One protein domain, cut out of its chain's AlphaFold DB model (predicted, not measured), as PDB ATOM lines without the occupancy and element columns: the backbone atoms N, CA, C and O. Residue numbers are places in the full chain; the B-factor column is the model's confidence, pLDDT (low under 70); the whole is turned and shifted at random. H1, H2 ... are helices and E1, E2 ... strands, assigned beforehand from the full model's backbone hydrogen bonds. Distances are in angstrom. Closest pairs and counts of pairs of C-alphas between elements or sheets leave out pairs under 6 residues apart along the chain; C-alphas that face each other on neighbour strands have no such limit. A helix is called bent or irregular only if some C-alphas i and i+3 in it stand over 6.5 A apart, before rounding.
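What this domain is: This is residues 18 to 112 and 167 to 199 of the 210 residues of the protein "Peripla_BP_6 domain-containing protein" of Betaproteobacteria bacterium (UniProt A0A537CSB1). A strongly twisted sheet of five strands forms a wall, with H2 and H3 side by side over one face. H1 packs on H2 at one end of the longest axis, and H4 lies at the opposite end, away from the sheet; edge strand E5 bends and leads to the short H5. The printed part has 128 residues with five named helices and five named strands, in the order H1 E1 H2 E2 H3 E3 H4 E4 E5 H5, and its class is mixed, helices and strands. The sheet runs E1 E2 E3 E4 E5 and is mixed, parallel from E1 to E3 and antiparallel from E3 to E5. The whole is compact, with a radius of gyration of the C-alphas of 15.2 A and spans of 47 by 35 by 22 A.

How they stand to each other: H1, residues 18 to 27, touches residues 44 to 48 alone of H2, residues 39 to 50; their closest C-alphas, of Val 21 and Gly 48, are 5.7 A apart, at a steep tilt of 64 degrees, the same way. E1, residues 31 to 34, is parallel to E2, residues 56 to 59, with N 32 and O 56 2.8 A apart. H2 touches H3, residues 67 to 75, at a shallow tilt of 17 degrees, the same way; their closest C-alphas, of Val 42 and Ile 71, are 5.6 A apart. E2 is parallel to E3, residues 79 to 83, with N 80 and O 57 2.7 A apart. E1, H2, E2 and E2, H3, E3 are strand-helix-strand units, two parallel neighbour strands with a helix between, each with a right-handed crossover. H2 and H3 on one face of the sheet make two layers, helices over a sheet; H3 is over E4, residues 167 to 174, at a height over the sheet of 8.5 A. E3 and E4 are antiparallel, with N 168 and O 83 2.8 A apart. E4 and E5, residues 185 to 193, form a hairpin, with N 190 and O 169 2.8 A apart; E5 bends by 57 degrees at residue 190. H4, residues 91 to 103, and H5, residues 195 to 198, touch no helix and are not on the sheet. Every O i to N i+4 pair is within hydrogen-bond range in H1 and H2; the count is 2 of 5 in H3, with 4 of 6 O i to N i+3 pairs, and 7 of 9 in H4, while H5 is too short for such a pair.

Where its parts are: H1 begins at C-alpha 18, (-11.009, 20.269, -107.015), and is 14.3 A long; H2 is 16.0 A long. H3 is irregular, with C-alphas 70 and 73 9.3 A apart. H4 is 19.7 A long and only just irregular, with C-alphas 92 and 95 7.0 A apart. E4 is 21.6 A long and E5 23.2 A. H5 ends at C-alpha 198, (-14.936, 39.891, -78.527).

The domain as a whole: The two C-alphas farthest apart, of Ala 26 and Arg 103, are 48.4 A apart. Residues 113 to 166 are not printed, and C-alphas 112 and 167 across the cut are 14.1 A apart. Of the links that are printed whole, none is long. The mean pLDDT of the printed part is 95.6, and no printed residue is under 70.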
ATOM      1  N   SER A  18     -11.069  19.553-105.734       98.12
ATOM      2  CA  SER A  18     -11.009  20.269-107.015       98.12
ATOM      3  C   SER A  18     -12.359  20.848-107.471       98.12
ATOM      4  O   SER A  18     -12.372  22.008-107.895       98.12
ATOM      5  N   PRO A  19     -13.513  20.155-107.333       97.88
ATOM      6  CA  PRO A  19     -14.809  20.739-107.687       97.88
ATOM      7  C   PRO A  19     -15.175  21.968-106.839       97.88
ATOM      8  O   PRO A  19     -15.721  22.942-107.355       97.88
ATOM      9  N   TYR A  20     -14.837  21.950-105.548       98.06
ATOM     10  CA  TYR A  20     -15.080  23.063-104.624       98.06
ATOM     11  C   TYR A  20     -14.182  24.257-104.957       98.06
ATOM     12  O   TYR A  20     -14.644  25.394-105.031       98.06
ATOM     13  N   VAL A  21     -12.909  23.995-105.259       98.19
ATOM     14  CA  VAL A  21     -11.950  25.010-105.715       98.19
ATOM     15  C   VAL A  21     -12.396  25.657-107.028       98.19
ATOM     16  O   VAL A  21     -12.291  26.875-107.175       98.19
ATOM     17  N   ALA A  22     -12.950  24.883-107.966       97.94
ATOM     18  CA  ALA A  22     -13.498  25.420-109.209       97.94
ATOM     19  C   ALA A  22     -14.676  26.377-108.956       97.94
ATOM     20  O   ALA A  22     -14.729  27.448-109.566       97.94
ATOM     21  N   LYS A  23     -15.575  26.044-108.016       97.94
ATOM     22  CA  LYS A  23     -16.665  26.938-107.585       97.94
ATOM     23  C   LYS A  23     -16.131  28.230-106.967       97.94
ATOM     24  O   LYS A  23     -16.573  29.311-107.350       97.94
ATOM     25  N   ILE A  24     -15.141  28.135-106.074       98.19
ATOM     26  CA  ILE A  24     -14.503  29.314-105.467       98.19
ATOM     27  C   ILE A  24     -13.904  30.205-106.562       98.19
ATOM     28  O   ILE A  24     -14.178  31.403-106.600       98.19
ATOM     29  N   LYS A  25     -13.159  29.623-107.508       97.19
ATOM     30  CA  LYS A  25     -12.573  30.360-108.635       97.19
ATOM     31  C   LYS A  25     -13.638  31.057-109.488       97.19
ATOM     32  O   LYS A  25     -13.459  32.217-109.841       97.19
ATOM     33  N   ALA A  26     -14.739  30.371-109.795       97.44
ATOM     34  CA  ALA A  26     -15.844  30.928-110.575       97.44
ATOM     35  C   ALA A  26     -16.585  32.063-109.848       97.44
ATOM     36  O   ALA A  26     -17.095  32.969-110.503       97.44
ATOM     37  N   SER A  27     -16.619  32.042-108.512       97.38
ATOM     38  CA  SER A  27     -17.238  33.109-107.711       97.38
ATOM     39  C   SER A  27     -16.475  34.439-107.766       97.38
ATOM     40  O   SER A  27     -17.052  35.487-107.477       97.38
ATOM     41  N   GLY A  28     -15.183  34.405-108.119       96.06
ATOM     42  CA  GLY A  28     -14.309  35.579-108.104       96.06
ATOM     43  C   GLY A  28     -14.018  36.116-106.699       96.06
ATOM     44  O   GLY A  28     -13.722  37.296-106.560       96.06
ATOM     45  N   ALA A  29     -14.147  35.284-105.660       97.75
ATOM     46  CA  ALA A  29     -13.842  35.678-104.289       97.75
ATOM     47  C   ALA A  29     -12.353  36.013-104.104       97.75
ATOM     48  O   ALA A  29     -11.491  35.289-104.598       97.75
ATOM     49  N   ASP A  30     -12.064  37.050-103.315       97.75
ATOM     50  CA  ASP A  30     -10.706  37.392-102.863       97.75
ATOM     51  C   ASP A  30     -10.295  36.609-101.600       97.75
ATOM     52  O   ASP A  30      -9.116  36.474-101.265       97.75
ATOM     53  N   THR A  31     -11.277  36.113-100.848       97.62
ATOM     54  CA  THR A  31     -11.085  35.465 -99.547       97.62
ATOM     55  C   THR A  31     -12.075  34.325 -99.371       97.62
ATOM     56  O   THR A  31     -13.245  34.447 -99.735       97.62
ATOM     57  N   VAL A  32     -11.607  33.229 -98.781       98.00
ATOM     58  CA  VAL A  32     -12.429  32.090 -98.372       98.00
ATOM     59  C   VAL A  32     -12.376  31.974 -96.859       98.00
ATOM     60  O   VAL A  32     -11.321  31.689 -96.294       98.00
ATOM     61  N   ILE A  33     -13.526  32.156 -96.213       97.81
ATOM     62  CA  ILE A  33     -13.698  31.868 -94.789       97.81
ATOM     63  C   ILE A  33     -14.117  30.405 -94.665       97.81
ATOM     64  O   ILE A  33     -15.100  29.992 -95.281       97.81
ATOM     65  N   THR A  34     -13.391  29.610 -93.881       96.56
ATOM     66  CA  THR A  34     -13.696  28.187 -93.711       96.56
ATOM     67  C   THR A  34     -13.550  27.715 -92.267       96.56
ATOM     68  O   THR A  34     -12.588  28.025 -91.563       96.56
ATOM     69  N   GLY A  35     -14.536  26.926 -91.834       95.81
ATOM     70  CA  GLY A  35     -14.517  26.181 -90.575       95.81
ATOM     71  C   GLY A  35     -14.002  24.751 -90.715       95.81
ATOM     72  O   GLY A  35     -14.146  23.970 -89.776       95.81
ATOM     73  N   ASN A  36     -13.427  24.392 -91.866       96.62
ATOM     74  CA  ASN A  36     -12.848  23.071 -92.067       96.62
ATOM     75  C   ASN A  36     -11.689  22.831 -91.099       96.62
ATOM     76  O   ASN A  36     -10.954  23.742 -90.725       96.62
ATOM     77  N   TRP A  37     -11.503  21.568 -90.738       94.94
ATOM     78  CA  TRP A  37     -10.424  21.109 -89.874       94.94
ATOM     79  C   TRP A  37      -9.900  19.761 -90.373       94.94
ATOM     80  O   TRP A  37     -10.579  19.052 -91.120       94.94
ATOM     81  N   SER A  38      -8.684  19.398 -89.954       94.19
ATOM     82  CA  SER A  38      -8.014  18.164 -90.388       94.19
ATOM     83  C   SER A  38      -8.009  18.034 -91.927       94.19
ATOM     84  O   SER A  38      -7.735  19.021 -92.618       94.19
ATOM     85  N   ASN A  39      -8.290  16.849 -92.473       95.25
ATOM     86  CA  ASN A  39      -8.158  16.551 -93.901       95.25
ATOM     87  C   ASN A  39      -8.980  17.483 -94.793       95.25
ATOM     88  O   ASN A  39      -8.477  17.909 -95.828       95.25
ATOM     89  N   ASP A  40     -10.186  17.872 -94.377       97.12
ATOM     90  CA  ASP A  40     -11.036  18.767 -95.169       97.12
ATOM     91  C   ASP A  40     -10.390  20.143 -95.403       97.12
ATOM     92  O   ASP A  40     -10.606  20.773 -96.435       97.12
ATOM     93  N   MET A  41      -9.590  20.634 -94.455       96.69
ATOM     94  CA  MET A  41      -8.855  21.892 -94.610       96.69
ATOM     95  C   MET A  41      -7.568  21.679 -95.406       96.69
ATOM     96  O   MET A  41      -7.282  22.436 -96.331       96.69
ATOM     97  N   VAL A  42      -6.802  20.639 -95.061       96.81
ATOM     98  CA  VAL A  42      -5.522  20.334 -95.715       96.81
ATOM     99  C   VAL A  42      -5.722  20.117 -97.215       96.81
ATOM    100  O   VAL A  42      -4.997  20.699 -98.023       96.81
ATOM    101  N   LEU A  43      -6.707  19.301 -97.593       97.56
ATOM    102  CA  LEU A  43      -6.980  18.975 -98.989       97.56
ATOM    103  C   LEU A  43      -7.557  20.173 -99.751       97.56
ATOM    104  O   LEU A  43      -7.171  20.388-100.896       97.56
ATOM    105  N   LEU A  44      -8.408  20.989 -99.118       97.94
ATOM    106  CA  LEU A  44      -8.939  22.210 -99.728       97.94
ATOM    107  C   LEU A  44      -7.829  23.216-100.064       97.94
ATOM    108  O   LEU A  44      -7.760  23.695-101.197       97.94
ATOM    109  N   VAL A  45      -6.942  23.514 -99.107       97.88
ATOM    110  CA  VAL A  45      -5.849  24.481 -99.310       97.88
ATOM    111  C   VAL A  45      -4.863  23.975-100.367       97.88
ATOM    112  O   VAL A  45      -4.467  24.741-101.247       97.88
ATOM    113  N   LYS A  46      -4.520  22.680-100.344       97.44
ATOM    114  CA  LYS A  46      -3.656  22.063-101.367       97.44
ATOM    115  C   LYS A  46      -4.274  22.108-102.759       97.44
ATOM    116  O   LYS A  46      -3.643  22.620-103.677       97.44
ATOM    117  N   ALA A  47      -5.525  21.673-102.904       97.94
ATOM    118  CA  ALA A  47      -6.224  21.725-104.185       97.94
ATOM    119  C   ALA A  47      -6.331  23.168-104.713       97.94
ATOM    120  O   ALA A  47      -6.201  23.408-105.914       97.94
ATOM    121  N   GLY A  48      -6.527  24.147-103.821       97.69
ATOM    122  CA  GLY A  48      -6.503  25.568-104.166       97.69
ATOM    123  C   GLY A  48      -5.153  26.007-104.730       97.69
ATOM    124  O   GLY A  48      -5.106  26.633-105.792       97.69
ATOM    125  N   LYS A  49      -4.058  25.640-104.057       96.69
ATOM    126  CA  LYS A  49      -2.691  25.922-104.517       96.69
ATOM    127  C   LYS A  49      -2.413  25.294-105.884       96.69
ATOM    128  O   LYS A  49      -1.945  26.006-106.774       96.69
ATOM    129  N   ASP A  50      -2.752  24.021-106.063       96.38
ATOM    130  CA  ASP A  50      -2.541  23.270-107.310       96.38
ATOM    131  C   ASP A  50      -3.338  23.866-108.483       96.38
ATOM    132  O   ASP A  50      -2.856  23.930-109.612       96.38
ATOM    133  N   ALA A  51      -4.539  24.389-108.216       96.94
ATOM    134  CA  ALA A  51      -5.373  25.069-109.209       96.94
ATOM    135  C   ALA A  51      -4.970  26.536-109.482       96.94
ATOM    136  O   ALA A  51      -5.636  27.228-110.272       96.94
ATOM    137  N   GLY A  52      -3.922  27.037-108.818       95.75
ATOM    138  CA  GLY A  52      -3.474  28.426-108.916       95.75
ATOM    139  C   GLY A  52      -4.494  29.431-108.374       95.75
ATOM    140  O   GLY A  52      -4.582  30.551-108.884       95.75
ATOM    141  N   LEU A  53      -5.301  29.028-107.390       96.75
ATOM    142  CA  LEU A  53      -6.282  29.893-106.748       96.75
ATOM    143  C   LEU A  53      -5.563  30.984-105.939       96.75
ATOM    144  O   LEU A  53      -4.668  30.698-105.147       96.75
ATOM    145  N   LYS A  54      -5.958  32.244-106.144       94.75
ATOM    146  CA  LYS A  54      -5.352  33.417-105.500       94.75
ATOM    147  C   LYS A  54      -6.315  34.019-104.482       94.75
ATOM    148  O   LYS A  54      -6.878  35.077-104.727       94.75
ATOM    149  N   VAL A  55      -6.523  33.313-103.374       97.62
ATOM    150  CA  VAL A  55      -7.387  33.759-102.271       97.62
ATOM    151  C   VAL A  55      -6.612  33.812-100.964       97.62
ATOM    152  O   VAL A  55      -5.665  33.050-100.768       97.62
ATOM    153  N   GLY A  56      -7.047  34.678-100.051       97.94
ATOM    154  CA  GLY A  56      -6.739  34.519 -98.631       97.94
ATOM    155  C   GLY A  56      -7.611  33.422 -98.019       97.94
ATOM    156  O   GLY A  56      -8.820  33.397 -98.248       97.94
ATOM    157  N   TRP A  57      -7.020  32.521 -97.239       98.12
ATOM    158  CA  TRP A  57      -7.744  31.515 -96.465       98.12
ATOM    159  C   TRP A  57      -7.916  32.015 -95.037       98.12
ATOM    160  O   TRP A  57      -6.952  32.049 -94.284       98.12
ATOM    161  N   GLU A  58      -9.127  32.380 -94.636       97.75
ATOM    162  CA  GLU A  58      -9.435  32.749 -93.254       97.75
ATOM    163  C   GLU A  58     -10.023  31.549 -92.515       97.75
ATOM    164  O   GLU A  58     -11.092  31.043 -92.860       97.75
ATOM    165  N   THR A  59      -9.304  31.064 -91.504       97.00
ATOM    166  CA  THR A  59      -9.635  29.805 -90.829       97.00
ATOM    167  C   THR A  59      -9.777  29.972 -89.317       97.00
ATOM    168  O   THR A  59      -9.190  30.866 -88.706       97.00
ATOM    169  N   PHE A  60     -10.522  29.063 -88.691       92.81
ATOM    170  CA  PHE A  60     -10.536  28.912 -87.227       92.81
ATOM    171  C   PHE A  60      -9.570  27.824 -86.737       92.81
ATOM    172  O   PHE A  60      -9.249  27.767 -85.555       92.81
ATOM    173  N   TYR A  61      -9.115  26.949 -87.643       93.19
ATOM    174  CA  TYR A  61      -8.386  25.725 -87.301       93.19
ATOM    175  C   TYR A  61      -7.030  25.584 -88.004       93.19
ATOM    176  O   TYR A  61      -6.391  24.545 -87.839       93.19
ATOM    177  N   GLY A  62      -6.555  26.608 -88.726       92.81
ATOM    178  CA  GLY A  62      -5.282  26.593 -89.461       92.81
ATOM    179  C   GLY A  62      -4.050  26.287 -88.602       92.81
ATOM    180  O   GLY A  62      -3.104  25.674 -89.086       92.81
ATOM    181  N   GLY A  63      -4.070  26.656 -87.320       91.69
ATOM    182  CA  GLY A  63      -3.022  26.339 -86.344       91.69
ATOM    183  C   GLY A  63      -3.241  25.056 -85.548       91.69
ATOM    184  O   GLY A  63      -2.552  24.853 -84.552       91.69
ATOM    185  N   SER A  64      -4.194  24.198 -85.930       91.88
ATOM    186  CA  SER A  64      -4.365  22.904 -85.257       91.88
ATOM    187  C   SER A  64      -3.122  22.029 -85.470       91.88
ATOM    188  O   SER A  64      -2.585  22.036 -86.582       91.88
ATOM    189  N   PRO A  65      -2.700  21.226 -84.474       91.25
ATOM    190  CA  PRO A  65      -1.550  20.333 -84.613       91.25
ATOM    191  C   PRO A  65      -1.620  19.482 -85.887       91.25
ATOM    192  O   PRO A  65      -2.683  18.975 -86.256       91.25
ATOM    193  N   GLY A  66      -0.498  19.367 -86.586       92.56
ATOM    194  CA  GLY A  66      -0.329  18.676 -87.859       92.56
ATOM    195  C   GLY A  66      -0.785  19.464 -89.087       92.56
ATOM    196  O   GLY A  66      -0.424  19.096 -90.204       92.56
ATOM    197  N   THR A  67      -1.557  20.542 -88.927       95.06
ATOM    198  CA  THR A  67      -2.102  21.290 -90.072       95.06
ATOM    199  C   THR A  67      -1.006  21.986 -90.859       95.06
ATOM    200  O   THR A  67      -0.942  21.830 -92.076       95.06
ATOM    201  N   VAL A  68      -0.148  22.752 -90.181       95.88
ATOM    202  CA  VAL A  68       0.922  23.513 -90.838       95.88
ATOM    203  C   VAL A  68       1.919  22.560 -91.489       95.88
ATOM    204  O   VAL A  68       2.247  22.752 -92.657       95.88
ATOM    205  N   THR A  69       2.296  21.480 -90.797       95.94
ATOM    206  CA  THR A  69       3.106  20.395 -91.372       95.94
ATOM    207  C   THR A  69       2.480  19.825 -92.643       95.94
ATOM    208  O   THR A  69       3.164  19.632 -93.648       95.94
ATOM    209  N   ALA A  70       1.172  19.558 -92.628       97.12
ATOM    210  CA  ALA A  70       0.495  18.952 -93.762       97.12
ATOM    211  C   ALA A  70       0.309  19.923 -94.934       97.12
ATOM    212  O   ALA A  70       0.475  19.502 -96.078       97.12
ATOM    213  N   ILE A  71      -0.049  21.185 -94.679       97.19
ATOM    214  CA  ILE A  71      -0.271  22.219 -95.703       97.19
ATOM    215  C   ILE A  71       1.058  22.689 -96.309       97.19
ATOM    216  O   ILE A  71       1.161  22.820 -97.531       97.19
ATOM    217  N   GLY A  72       2.072  22.924 -95.476       96.62
ATOM    218  CA  GLY A  72       3.386  23.399 -95.893       96.62
ATOM    219  C   GLY A  72       3.327  24.708 -96.686       96.62
ATOM    220  O   GLY A  72       2.573  25.630 -96.368       96.62
ATOM    221  N   GLU A  73       4.112  24.785 -97.763       95.94
ATOM    222  CA  GLU A  73       4.238  25.995 -98.588       95.94
ATOM    223  C   GLU A  73       2.936  26.440 -99.270       95.94
ATOM    224  O   GLU A  73       2.829  27.594 -99.687       95.94
ATOM    225  N   ALA A  74       1.929  25.567 -99.369       96.75
ATOM    226  CA  ALA A  74       0.633  25.930 -99.936       96.75
ATOM    227  C   ALA A  74      -0.099  27.006 -99.115       96.75
ATOM    228  O   ALA A  74      -0.918  27.727 -99.677       96.75
ATOM    229  N   GLY A  75       0.205  27.123 -97.817       96.75
ATOM    230  CA  GLY A  75      -0.411  28.097 -96.913       96.75
ATOM    231  C   GLY A  75       0.407  29.366 -96.684       96.75
ATOM    232  O   GLY A  75      -0.089  30.287 -96.041       96.75
ATOM    233  N   VAL A  76       1.644  29.442 -97.180       97.62
ATOM    234  CA  VAL A  76       2.507  30.613 -96.955       97.62
ATOM    235  C   VAL A  76       1.851  31.865 -97.545       97.62
ATOM    236  O   VAL A  76       1.303  31.824 -98.650       97.62
ATOM    237  N   ASP A  77       1.855  32.946 -96.765       97.25
ATOM    238  CA  ASP A  77       1.296  34.277 -97.050       97.25
ATOM    239  C   ASP A  77      -0.230  34.332 -97.262       97.25
ATOM    240  O   ASP A  77      -0.806  35.413 -97.394       97.25
ATOM    241  N   THR A  78      -0.909  33.184 -97.282       97.19
ATOM    242  CA  THR A  78      -2.333  33.082 -97.644       97.19
ATOM    243  C   THR A  78      -3.176  32.433 -96.560       97.19
ATOM    244  O   THR A  78      -4.341  32.802 -96.411       97.19
ATOM    245  N   LEU A  79      -2.618  31.500 -95.784       98.25
ATOM    246  CA  LEU A  79      -3.303  30.870 -94.666       98.25
ATOM    247  C   LEU A  79      -3.305  31.807 -93.468       98.25
ATOM    248  O   LEU A  79      -2.262  32.110 -92.886       98.25
ATOM    249  N   LYS A  80      -4.503  32.227 -93.084       98.31
ATOM    250  CA  LYS A  80      -4.775  33.027 -91.904       98.31
ATOM    251  C   LYS A  80      -5.559  32.222 -90.884       98.31
ATOM    252  O   LYS A  80      -6.374  31.359 -91.224       98.31
ATOM    253  N   GLN A  81      -5.347  32.547 -89.619       97.25
ATOM    254  CA  GLN A  81      -6.135  32.007 -88.522       97.25
ATOM    255  C   GLN A  81      -6.608  33.101 -87.570       97.25
ATOM    256  O   GLN A  81      -5.911  34.103 -87.376       97.25
ATOM    257  N   VAL A  82      -7.748  32.851 -86.928       96.69
ATOM    258  CA  VAL A  82      -8.157  33.529 -85.694       96.69
ATOM    259  C   VAL A  82      -7.929  32.578 -84.524       96.69
ATOM    260  O   VAL A  82      -8.504  31.494 -84.492       96.69
ATOM    261  N   THR A  83      -7.095  32.972 -83.565       95.62
ATOM    262  CA  THR A  83      -6.701  32.130 -82.420       95.62
ATOM    263  C   THR A  83      -6.619  32.946 -81.133       95.62
ATOM    264  O   THR A  83      -6.366  34.152 -81.178       95.62
ATOM    265  N   GLU A  84      -6.795  32.319 -79.967       94.44
ATOM    266  CA  GLU A  84      -6.522  32.973 -78.684       94.44
ATOM    267  C   GLU A  84      -5.033  33.277 -78.477       94.44
ATOM    268  O   GLU A  84      -4.697  34.173 -77.705       94.44
ATOM    269  N   TRP A  85      -4.132  32.545 -79.143       95.25
ATOM    270  CA  TRP A  85      -2.688  32.717 -78.989       95.25
ATOM    271  C   TRP A  85      -1.876  32.045 -80.111       95.25
ATOM    272  O   TRP A  85      -2.361  31.164 -80.817       95.25
ATOM    273  N   HIS A  86      -0.602  32.418 -80.230       96.06
ATOM    274  CA  HIS A  86       0.437  31.649 -80.922       96.06
ATOM    275  C   HIS A  86       1.811  31.986 -80.313       96.06
ATOM    276  O   HIS A  86       1.953  33.007 -79.635       96.06
ATOM    277  N   LYS A  87       2.842  31.162 -80.567       95.88
ATOM    278  CA  LYS A  87       4.188  31.323 -79.969       95.88
ATOM    279  C   LYS A  87       4.799  32.716 -80.197       95.88
ATOM    280  O   LYS A  87       5.483  33.233 -79.324       95.88
ATOM    281  N   ASN A  88       4.511  33.339 -81.342       96.62
ATOM    282  CA  ASN A  88       5.013  34.671 -81.713       96.62
ATOM    283  C   ASN A  88       4.044  35.830 -81.390       96.62
ATOM    284  O   ASN A  88       4.268  36.940 -81.861       96.62
ATOM    285  N   ALA A  89       2.947  35.602 -80.657       96.19
ATOM    286  CA  ALA A  89       1.877  36.602 -80.517       96.19
ATOM    287  C   ALA A  89       2.304  37.851 -79.733       96.19
ATOM    288  O   ALA A  89       1.736  38.928 -79.919       96.19
ATOM    289  N   ALA A  90       3.281  37.712 -78.832       93.75
ATOM    290  CA  ALA A  90       3.867  38.833 -78.115       93.75
ATOM    291  C   ALA A  90       5.218  38.461 -77.463       93.75
ATOM    292  O   ALA A  90       5.358  37.328 -76.995       93.75
ATOM    293  N   PRO A  91       6.184  39.395 -77.335       92.56
ATOM    294  CA  PRO A  91       7.509  39.106 -76.767       92.56
ATOM    295  C   PRO A  91       7.489  38.559 -75.333       92.56
ATOM    296  O   PRO A  91       8.301  37.715 -74.966       92.56
ATOM    297  N   GLN A  92       6.530  38.975 -74.502       93.19
ATOM    298  CA  GLN A  92       6.395  38.480 -73.126       93.19
ATOM    299  C   GLN A  92       6.083  36.974 -73.030       93.19
ATOM    300  O   GLN A  92       6.160  36.401 -71.943       93.19
ATOM    301  N   LEU A  93       5.721  36.323 -74.140       95.06
ATOM    302  CA  LEU A  93       5.512  34.876 -74.188       95.06
ATOM    303  C   LEU A  93       6.818  34.093 -74.300       95.06
ATOM    304  O   LEU A  93       6.805  32.910 -73.969       95.06
ATOM    305  N   ASP A  94       7.929  34.717 -74.704       95.38
ATOM    306  CA  ASP A  94       9.197  34.041 -75.009       95.38
ATOM    307  C   ASP A  94       9.643  33.084 -73.898       95.38
ATOM    308  O   ASP A  94       9.987  31.929 -74.148       95.38
ATOM    309  N   ALA A  95       9.586  33.544 -72.643       95.31
ATOM    310  CA  ALA A  95       9.951  32.733 -71.487       95.31
ATOM    311  C   ALA A  95       9.003  31.538 -71.292       95.31
ATOM    312  O   ALA A  95       9.444  30.455 -70.909       95.31
ATOM    313  N   THR A  96       7.710  31.713 -71.584       94.19
ATOM    314  CA  THR A  96       6.718  30.629 -71.499       94.19
ATOM    315  C   THR A  96       6.919  29.616 -72.620       94.19
ATOM    316  O   THR A  96       6.908  28.417 -72.355       94.19
ATOM    317  N   VAL A  97       7.153  30.084 -73.848       95.38
ATOM    318  CA  VAL A  97       7.436  29.229 -75.010       95.38
ATOM    319  C   VAL A  97       8.710  28.418 -74.769       95.38
ATOM    320  O   VAL A  97       8.692  27.198 -74.907       95.38
ATOM    321  N   ALA A  98       9.790  29.060 -74.312       95.12
ATOM    322  CA  ALA A  98      11.045  28.381 -73.995       95.12
ATOM    323  C   ALA A  98      10.892  27.358 -72.854       95.12
ATOM    324  O   ALA A  98      11.431  26.254 -72.931       95.12
ATOM    325  N   ALA A  99      10.142  27.696 -71.800       95.12
ATOM    326  CA  ALA A  99       9.875  26.773 -70.699       95.12
ATOM    327  C   ALA A  99       9.031  25.566 -71.141       95.12
ATOM    328  O   ALA A  99       9.297  24.446 -70.697       95.12
ATOM    329  N   PHE A 100       8.042  25.781 -72.014       94.69
ATOM    330  CA  PHE A 100       7.220  24.709 -72.568       94.69
ATOM    331  C   PHE A 100       8.065  23.775 -73.439       94.69
ATOM    332  O   PHE A 100       8.093  22.580 -73.162       94.69
ATOM    333  N   ALA A 101       8.857  24.318 -74.367       93.81
ATOM    334  CA  ALA A 101       9.758  23.537 -75.217       93.81
ATOM    335  C   ALA A 101      10.785  22.725 -74.416       93.81
ATOM    336  O   ALA A 101      11.035  21.560 -74.710       93.81
ATOM    337  N   LYS A 102      11.338  23.297 -73.338       95.81
ATOM    338  CA  LYS A 102      12.245  22.568 -72.436       95.81
ATOM    339  C   LYS A 102      11.557  21.387 -71.742       95.81
ATOM    340  O   LYS A 102      12.206  20.383 -71.458       95.81
ATOM    341  N   ARG A 103      10.273  21.524 -71.404       95.94
ATOM    342  CA  ARG A 103       9.489  20.481 -70.724       95.94
ATOM    343  C   ARG A 103       8.989  19.405 -71.688       95.94
ATOM    344  O   ARG A 103       8.813  18.264 -71.269       95.94
ATOM    345  N   TYR A 104       8.758  19.785 -72.936       93.88
ATOM    346  CA  TYR A 104       8.070  19.015 -73.962       93.88
ATOM    347  C   TYR A 104       8.885  19.085 -75.261       93.88
ATOM    348  O   TYR A 104       8.546  19.868 -76.141       93.88
ATOM    349  N   PRO A 105      10.006  18.346 -75.362       89.94
ATOM    350  CA  PRO A 105      10.964  18.502 -76.458       89.94
ATOM    351  C   PRO A 105      10.557  17.799 -77.763       89.94
ATOM    352  O   PRO A 105      11.240  17.978 -78.767       89.94
ATOM    353  N   GLY A 106       9.515  16.961 -77.758       87.94
ATOM    354  CA  GLY A 106       9.029  16.263 -78.948       87.94
ATOM    355  C   GLY A 106       7.879  16.982 -79.660       87.94
ATOM    356  O   GLY A 106       7.684  18.190 -79.539       87.94
ATOM    357  N   LYS A 107       7.067  16.210 -80.391       80.75
ATOM    358  CA  LYS A 107       5.898  16.721 -81.141       80.75
ATOM    359  C   LYS A 107       4.829  17.347 -80.246       80.75
ATOM    360  O   LYS A 107       3.973  18.089 -80.711       80.75
ATOM    361  N   GLU A 108       4.867  17.046 -78.957       84.50
ATOM    362  CA  GLU A 108       4.035  17.660 -77.932       84.50
ATOM    363  C   GLU A 108       4.337  19.156 -77.696       84.50
ATOM    364  O   GLU A 108       3.564  19.809 -76.995       84.50
ATOM    365  N   ASN A 109       5.409  19.713 -78.284       88.62
ATOM    366  CA  ASN A 109       5.809  21.127 -78.190       88.62
ATOM    367  C   ASN A 109       4.853  22.116 -78.904       88.62
ATOM    368  O   ASN A 109       5.196  23.266 -79.181       88.62
ATOM    369  N   GLU A 110       3.631  21.686 -79.205       88.31
ATOM    370  CA  GLU A 110       2.571  22.521 -79.755       88.31
ATOM    371  C   GLU A 110       1.475  22.717 -78.715       88.31
ATOM    372  O   GLU A 110       0.501  21.963 -78.638       88.31
ATOM    373  N   TYR A 111       1.630  23.750 -77.881       87.69
ATOM    374  CA  TYR A 111       0.657  24.022 -76.832       87.69
ATOM    375  C   TYR A 111      -0.672  24.557 -77.399       87.69
ATOM    376  O   TYR A 111      -0.928  25.750 -77.445       87.69
ATOM    377  N   THR A 112      -1.581  23.682 -77.805       84.94
ATOM    378  CA  THR A 112      -2.727  24.102 -78.627       84.94
ATOM    379  C   THR A 112      -3.672  25.092 -77.937       84.94
ATOM    380  O   THR A 112      -4.083  26.075 -78.543       84.94
ATOM    381  N   LEU A 167      -8.088  37.894 -79.012       97.50
ATOM    382  CA  LEU A 167      -7.937  37.067 -80.206       97.50
ATOM    383  C   LEU A 167      -6.908  37.699 -81.138       97.50
ATOM    384  O   LEU A 167      -6.796  38.922 -81.225       97.50
ATOM    385  N   TYR A 168      -6.180  36.861 -81.858       97.50
ATOM    386  CA  TYR A 168      -5.175  37.258 -82.831       97.50
ATOM    387  C   TYR A 168      -5.601  36.779 -84.211       97.50
ATOM    388  O   TYR A 168      -5.879  35.593 -84.392       97.50
ATOM    389  N   VAL A 169      -5.609  37.696 -85.178       97.81
ATOM    390  CA  VAL A 169      -5.592  37.343 -86.599       97.81
ATOM    391  C   VAL A 169      -4.129  37.223 -86.995       97.81
ATOM    392  O   VAL A 169      -3.348  38.140 -86.730       97.81
ATOM    393  N   SER A 170      -3.738  36.099 -87.582       98.25
ATOM    394  CA  SER A 170      -2.340  35.845 -87.942       98.25
ATOM    395  C   SER A 170      -2.213  35.158 -89.289       98.25
ATOM    396  O   SER A 170      -3.062  34.340 -89.629       98.25
ATOM    397  N   THR A 171      -1.146  35.478 -90.020       98.50
ATOM    398  CA  THR A 171      -0.779  34.861 -91.302       98.50
ATOM    399  C   THR A 171       0.375  33.885 -91.107       98.50
ATOM    400  O   THR A 171       1.299  34.159 -90.336       98.50
ATOM    401  N   LEU A 172       0.323  32.745 -91.796       98.56
ATOM    402  CA  LEU A 172       1.424  31.791 -91.855       98.56
ATOM    403  C   LEU A 172       2.527  32.325 -92.776       98.56
ATOM    404  O   LEU A 172       2.301  32.535 -93.965       98.56
ATOM    405  N   GLU A 173       3.731  32.491 -92.245       98.38
ATOM    406  CA  GLU A 173       4.883  33.019 -92.974       98.38
ATOM    407  C   GLU A 173       6.145  32.199 -92.697       98.38
ATOM    408  O   GLU A 173       6.228  31.410 -91.751       98.38
ATOM    409  N   LYS A 174       7.168  32.417 -93.523       97.62
ATOM    410  CA  LYS A 174       8.529  31.934 -93.263       97.62
ATOM    411  C   LYS A 174       9.232  32.845 -92.248       97.62
ATOM    412  O   LYS A 174       8.829  33.989 -92.041       97.62
ATOM    413  N   ASN A 175      10.330  32.359 -91.667       92.81
ATOM    414  CA  ASN A 175      11.280  33.158 -90.873       92.81
ATOM    415  C   ASN A 175      10.691  33.836 -89.620       92.81
ATOM    416  O   ASN A 175      11.158  34.899 -89.209       92.81
ATOM    417  N   GLN A 176       9.677  33.234 -89.000       96.81
ATOM    418  CA  GLN A 176       9.234  33.669 -87.676       96.81
ATOM    419  C   GLN A 176      10.206  33.179 -86.599       96.81
ATOM    420  O   GLN A 176      10.890  32.174 -86.777       96.81
ATOM    421  N   LYS A 177      10.254  33.884 -85.463       96.38
ATOM    422  CA  LYS A 177      11.148  33.546 -84.343       96.38
ATOM    423  C   LYS A 177      10.939  32.115 -83.840       96.38
ATOM    424  O   LYS A 177      11.909  31.417 -83.562       96.38
ATOM    425  N   TYR A 178       9.680  31.720 -83.701       95.94
ATOM    426  CA  TYR A 178       9.266  30.361 -83.390       95.94
ATOM    427  C   TYR A 178       8.469  29.810 -84.565       95.94
ATOM    428  O   TYR A 178       7.504  30.443 -85.013       95.94
ATOM    429  N   ASP A 179       8.853  28.633 -85.035       94.88
ATOM    430  CA  ASP A 179       8.088  27.889 -86.019       94.88
ATOM    431  C   ASP A 179       7.062  26.954 -85.352       94.88
ATOM    432  O   ASP A 179       6.916  26.867 -84.119       94.88
ATOM    433  N   VAL A 180       6.270  26.327 -86.210       94.31
ATOM    434  CA  VAL A 180       5.284  25.308 -85.881       94.31
ATOM    435  C   VAL A 180       5.871  23.974 -86.308       94.31
ATOM    436  O   VAL A 180       6.230  23.827 -87.470       94.31
ATOM    437  N   GLU A 181       5.957  23.013 -85.391       93.06
ATOM    438  CA  GLU A 181       6.309  21.616 -85.690       93.06
ATOM    439  C   GLU A 181       7.615  21.431 -86.490       93.06
ATOM    440  O   GLU A 181       7.698  20.547 -87.343       93.06
ATOM    441  N   ASP A 182       8.624  22.270 -86.233       92.19
ATOM    442  CA  ASP A 182       9.922  22.261 -86.925       92.19
ATOM    443  C   ASP A 182       9.816  22.436 -88.458       92.19
ATOM    444  O   ASP A 182      10.707  22.045 -89.218       92.19
ATOM    445  N   THR A 183       8.712  23.007 -88.959       94.56
ATOM    446  CA  THR A 183       8.488  23.164 -90.403       94.56
ATOM    447  C   THR A 183       9.239  24.354 -90.999       94.56
ATOM    448  O   THR A 183       9.174  24.565 -92.212       94.56
ATOM    449  N   GLY A 184       9.865  25.206 -90.178       95.94
ATOM    450  CA  GLY A 184      10.395  26.508 -90.596       95.94
ATOM    451  C   GLY A 184       9.318  27.547 -90.956       95.94
ATOM    452  O   GLY A 184       9.640  28.615 -91.485       95.94
ATOM    453  N   LEU A 185       8.040  27.249 -90.682       97.75
ATOM    454  CA  LEU A 185       6.899  28.147 -90.892       97.75
ATOM    455  C   LEU A 185       6.324  28.560 -89.541       97.75
ATOM    456  O   LEU A 185       6.204  27.735 -88.641       97.75
ATOM    457  N   GLY A 186       5.916  29.813 -89.396       97.25
ATOM    458  CA  GLY A 186       5.320  30.301 -88.159       97.25
ATOM    459  C   GLY A 186       4.260  31.364 -88.388       97.25
ATOM    460  O   GLY A 186       4.098  31.900 -89.481       97.25
ATOM    461  N   TRP A 187       3.534  31.684 -87.325       97.81
ATOM    462  CA  TRP A 187       2.460  32.673 -87.363       97.81
ATOM    463  C   TRP A 187       2.984  34.078 -87.077       97.81
ATOM    464  O   TRP A 187       3.570  34.292 -86.011       97.81
ATOM    465  N   LYS A 188       2.709  35.027 -87.977       98.12
ATOM    466  CA  LYS A 188       2.861  36.472 -87.756       98.12
ATOM    467  C   LYS A 188       1.505  37.078 -87.406       98.12
ATOM    468  O   LYS A 188       0.544  36.878 -88.143       98.12
ATOM    469  N   SER A 189       1.413  37.838 -86.317       97.75
ATOM    470  CA  SER A 189       0.187  38.582 -86.001       97.75
ATOM    471  C   SER A 189      -0.045  39.707 -87.016       97.75
ATOM    472  O   SER A 189       0.825  40.553 -87.212       97.75
ATOM    473  N   ASP A 190      -1.235  39.746 -87.611       97.62
ATOM    474  CA  ASP A 190      -1.707  40.862 -88.440       97.62
ATOM    475  C   ASP A 190      -2.486  41.873 -87.595       97.62
ATOM    476  O   ASP A 190      -2.371  43.084 -87.777       97.62
ATOM    477  N   ALA A 191      -3.294  41.365 -86.661       97.06
ATOM    478  CA  ALA A 191      -4.128  42.168 -85.784       97.06
ATOM    479  C   ALA A 191      -4.373  41.459 -84.450       97.06
ATOM    480  O   ALA A 191      -4.373  40.229 -84.360       97.06
ATOM    481  N   LYS A 192      -4.653  42.262 -83.425       97.25
ATOM    482  CA  LYS A 192      -5.137  41.814 -82.122       97.25
ATOM    483  C   LYS A 192      -6.500  42.444 -81.856       97.25
ATOM    484  O   LYS A 192      -6.662  43.652 -82.004       97.25
ATOM    485  N   VAL A 193      -7.453  41.628 -81.428       97.56
ATOM    486  CA  VAL A 193      -8.757  42.056 -80.921       97.56
ATOM    487  C   VAL A 193      -8.738  41.877 -79.410       97.56
ATOM    488  O   VAL A 193      -8.527  40.771 -78.916       97.56
ATOM    489  N   ASP A 194      -8.931  42.961 -78.661       96.00
ATOM    490  CA  ASP A 194      -8.951  42.901 -77.198       96.00
ATOM    491  C   ASP A 194     -10.182  42.156 -76.674       96.00
ATOM    492  O   ASP A 194     -11.254  42.194 -77.276       96.00
ATOM    493  N   GLY A 195     -10.057  41.525 -75.500       95.62
ATOM    494  CA  GLY A 195     -11.101  40.651 -74.957       95.62
ATOM    495  C   GLY A 195     -12.473  41.310 -74.814       95.62
ATOM    496  O   GLY A 195     -13.483  40.696 -75.126       95.62
ATOM    497  N   LYS A 196     -12.541  42.592 -74.445       93.94
ATOM    498  CA  LYS A 196     -13.829  43.308 -74.373       93.94
ATOM    499  C   LYS A 196     -14.514  43.432 -75.737       93.94
ATOM    500  O   LYS A 196     -15.737  43.384 -75.802       93.94
ATOM    501  N   ALA A 197     -13.740  43.569 -76.813       96.44
ATOM    502  CA  ALA A 197     -14.258  43.689 -78.173       96.44
ATOM    503  C   ALA A 197     -14.733  42.347 -78.758       96.44
ATOM    504  O   ALA A 197     -15.416  42.344 -79.778       96.44
ATOM    505  N   THR A 198     -14.430  41.213 -78.113       96.31
ATOM    506  CA  THR A 198     -14.936  39.891 -78.527       96.31
ATOM    507  C   THR A 198     -16.323  39.577 -77.959       96.31
ATOM    508  O   THR A 198     -16.895  38.522 -78.236       96.31
ATOM    509  N   ALA A 199     -16.908  40.500 -77.189       96.25
ATOM    510  CA  ALA A 199     -18.251  40.354 -76.656       96.25
ATOM    511  C   ALA A 199     -19.313  40.469 -77.758       96.25
ATOM    512  O   ALA A 199     -19.536  41.533 -78.329       96.25
TER     513      ALA A 199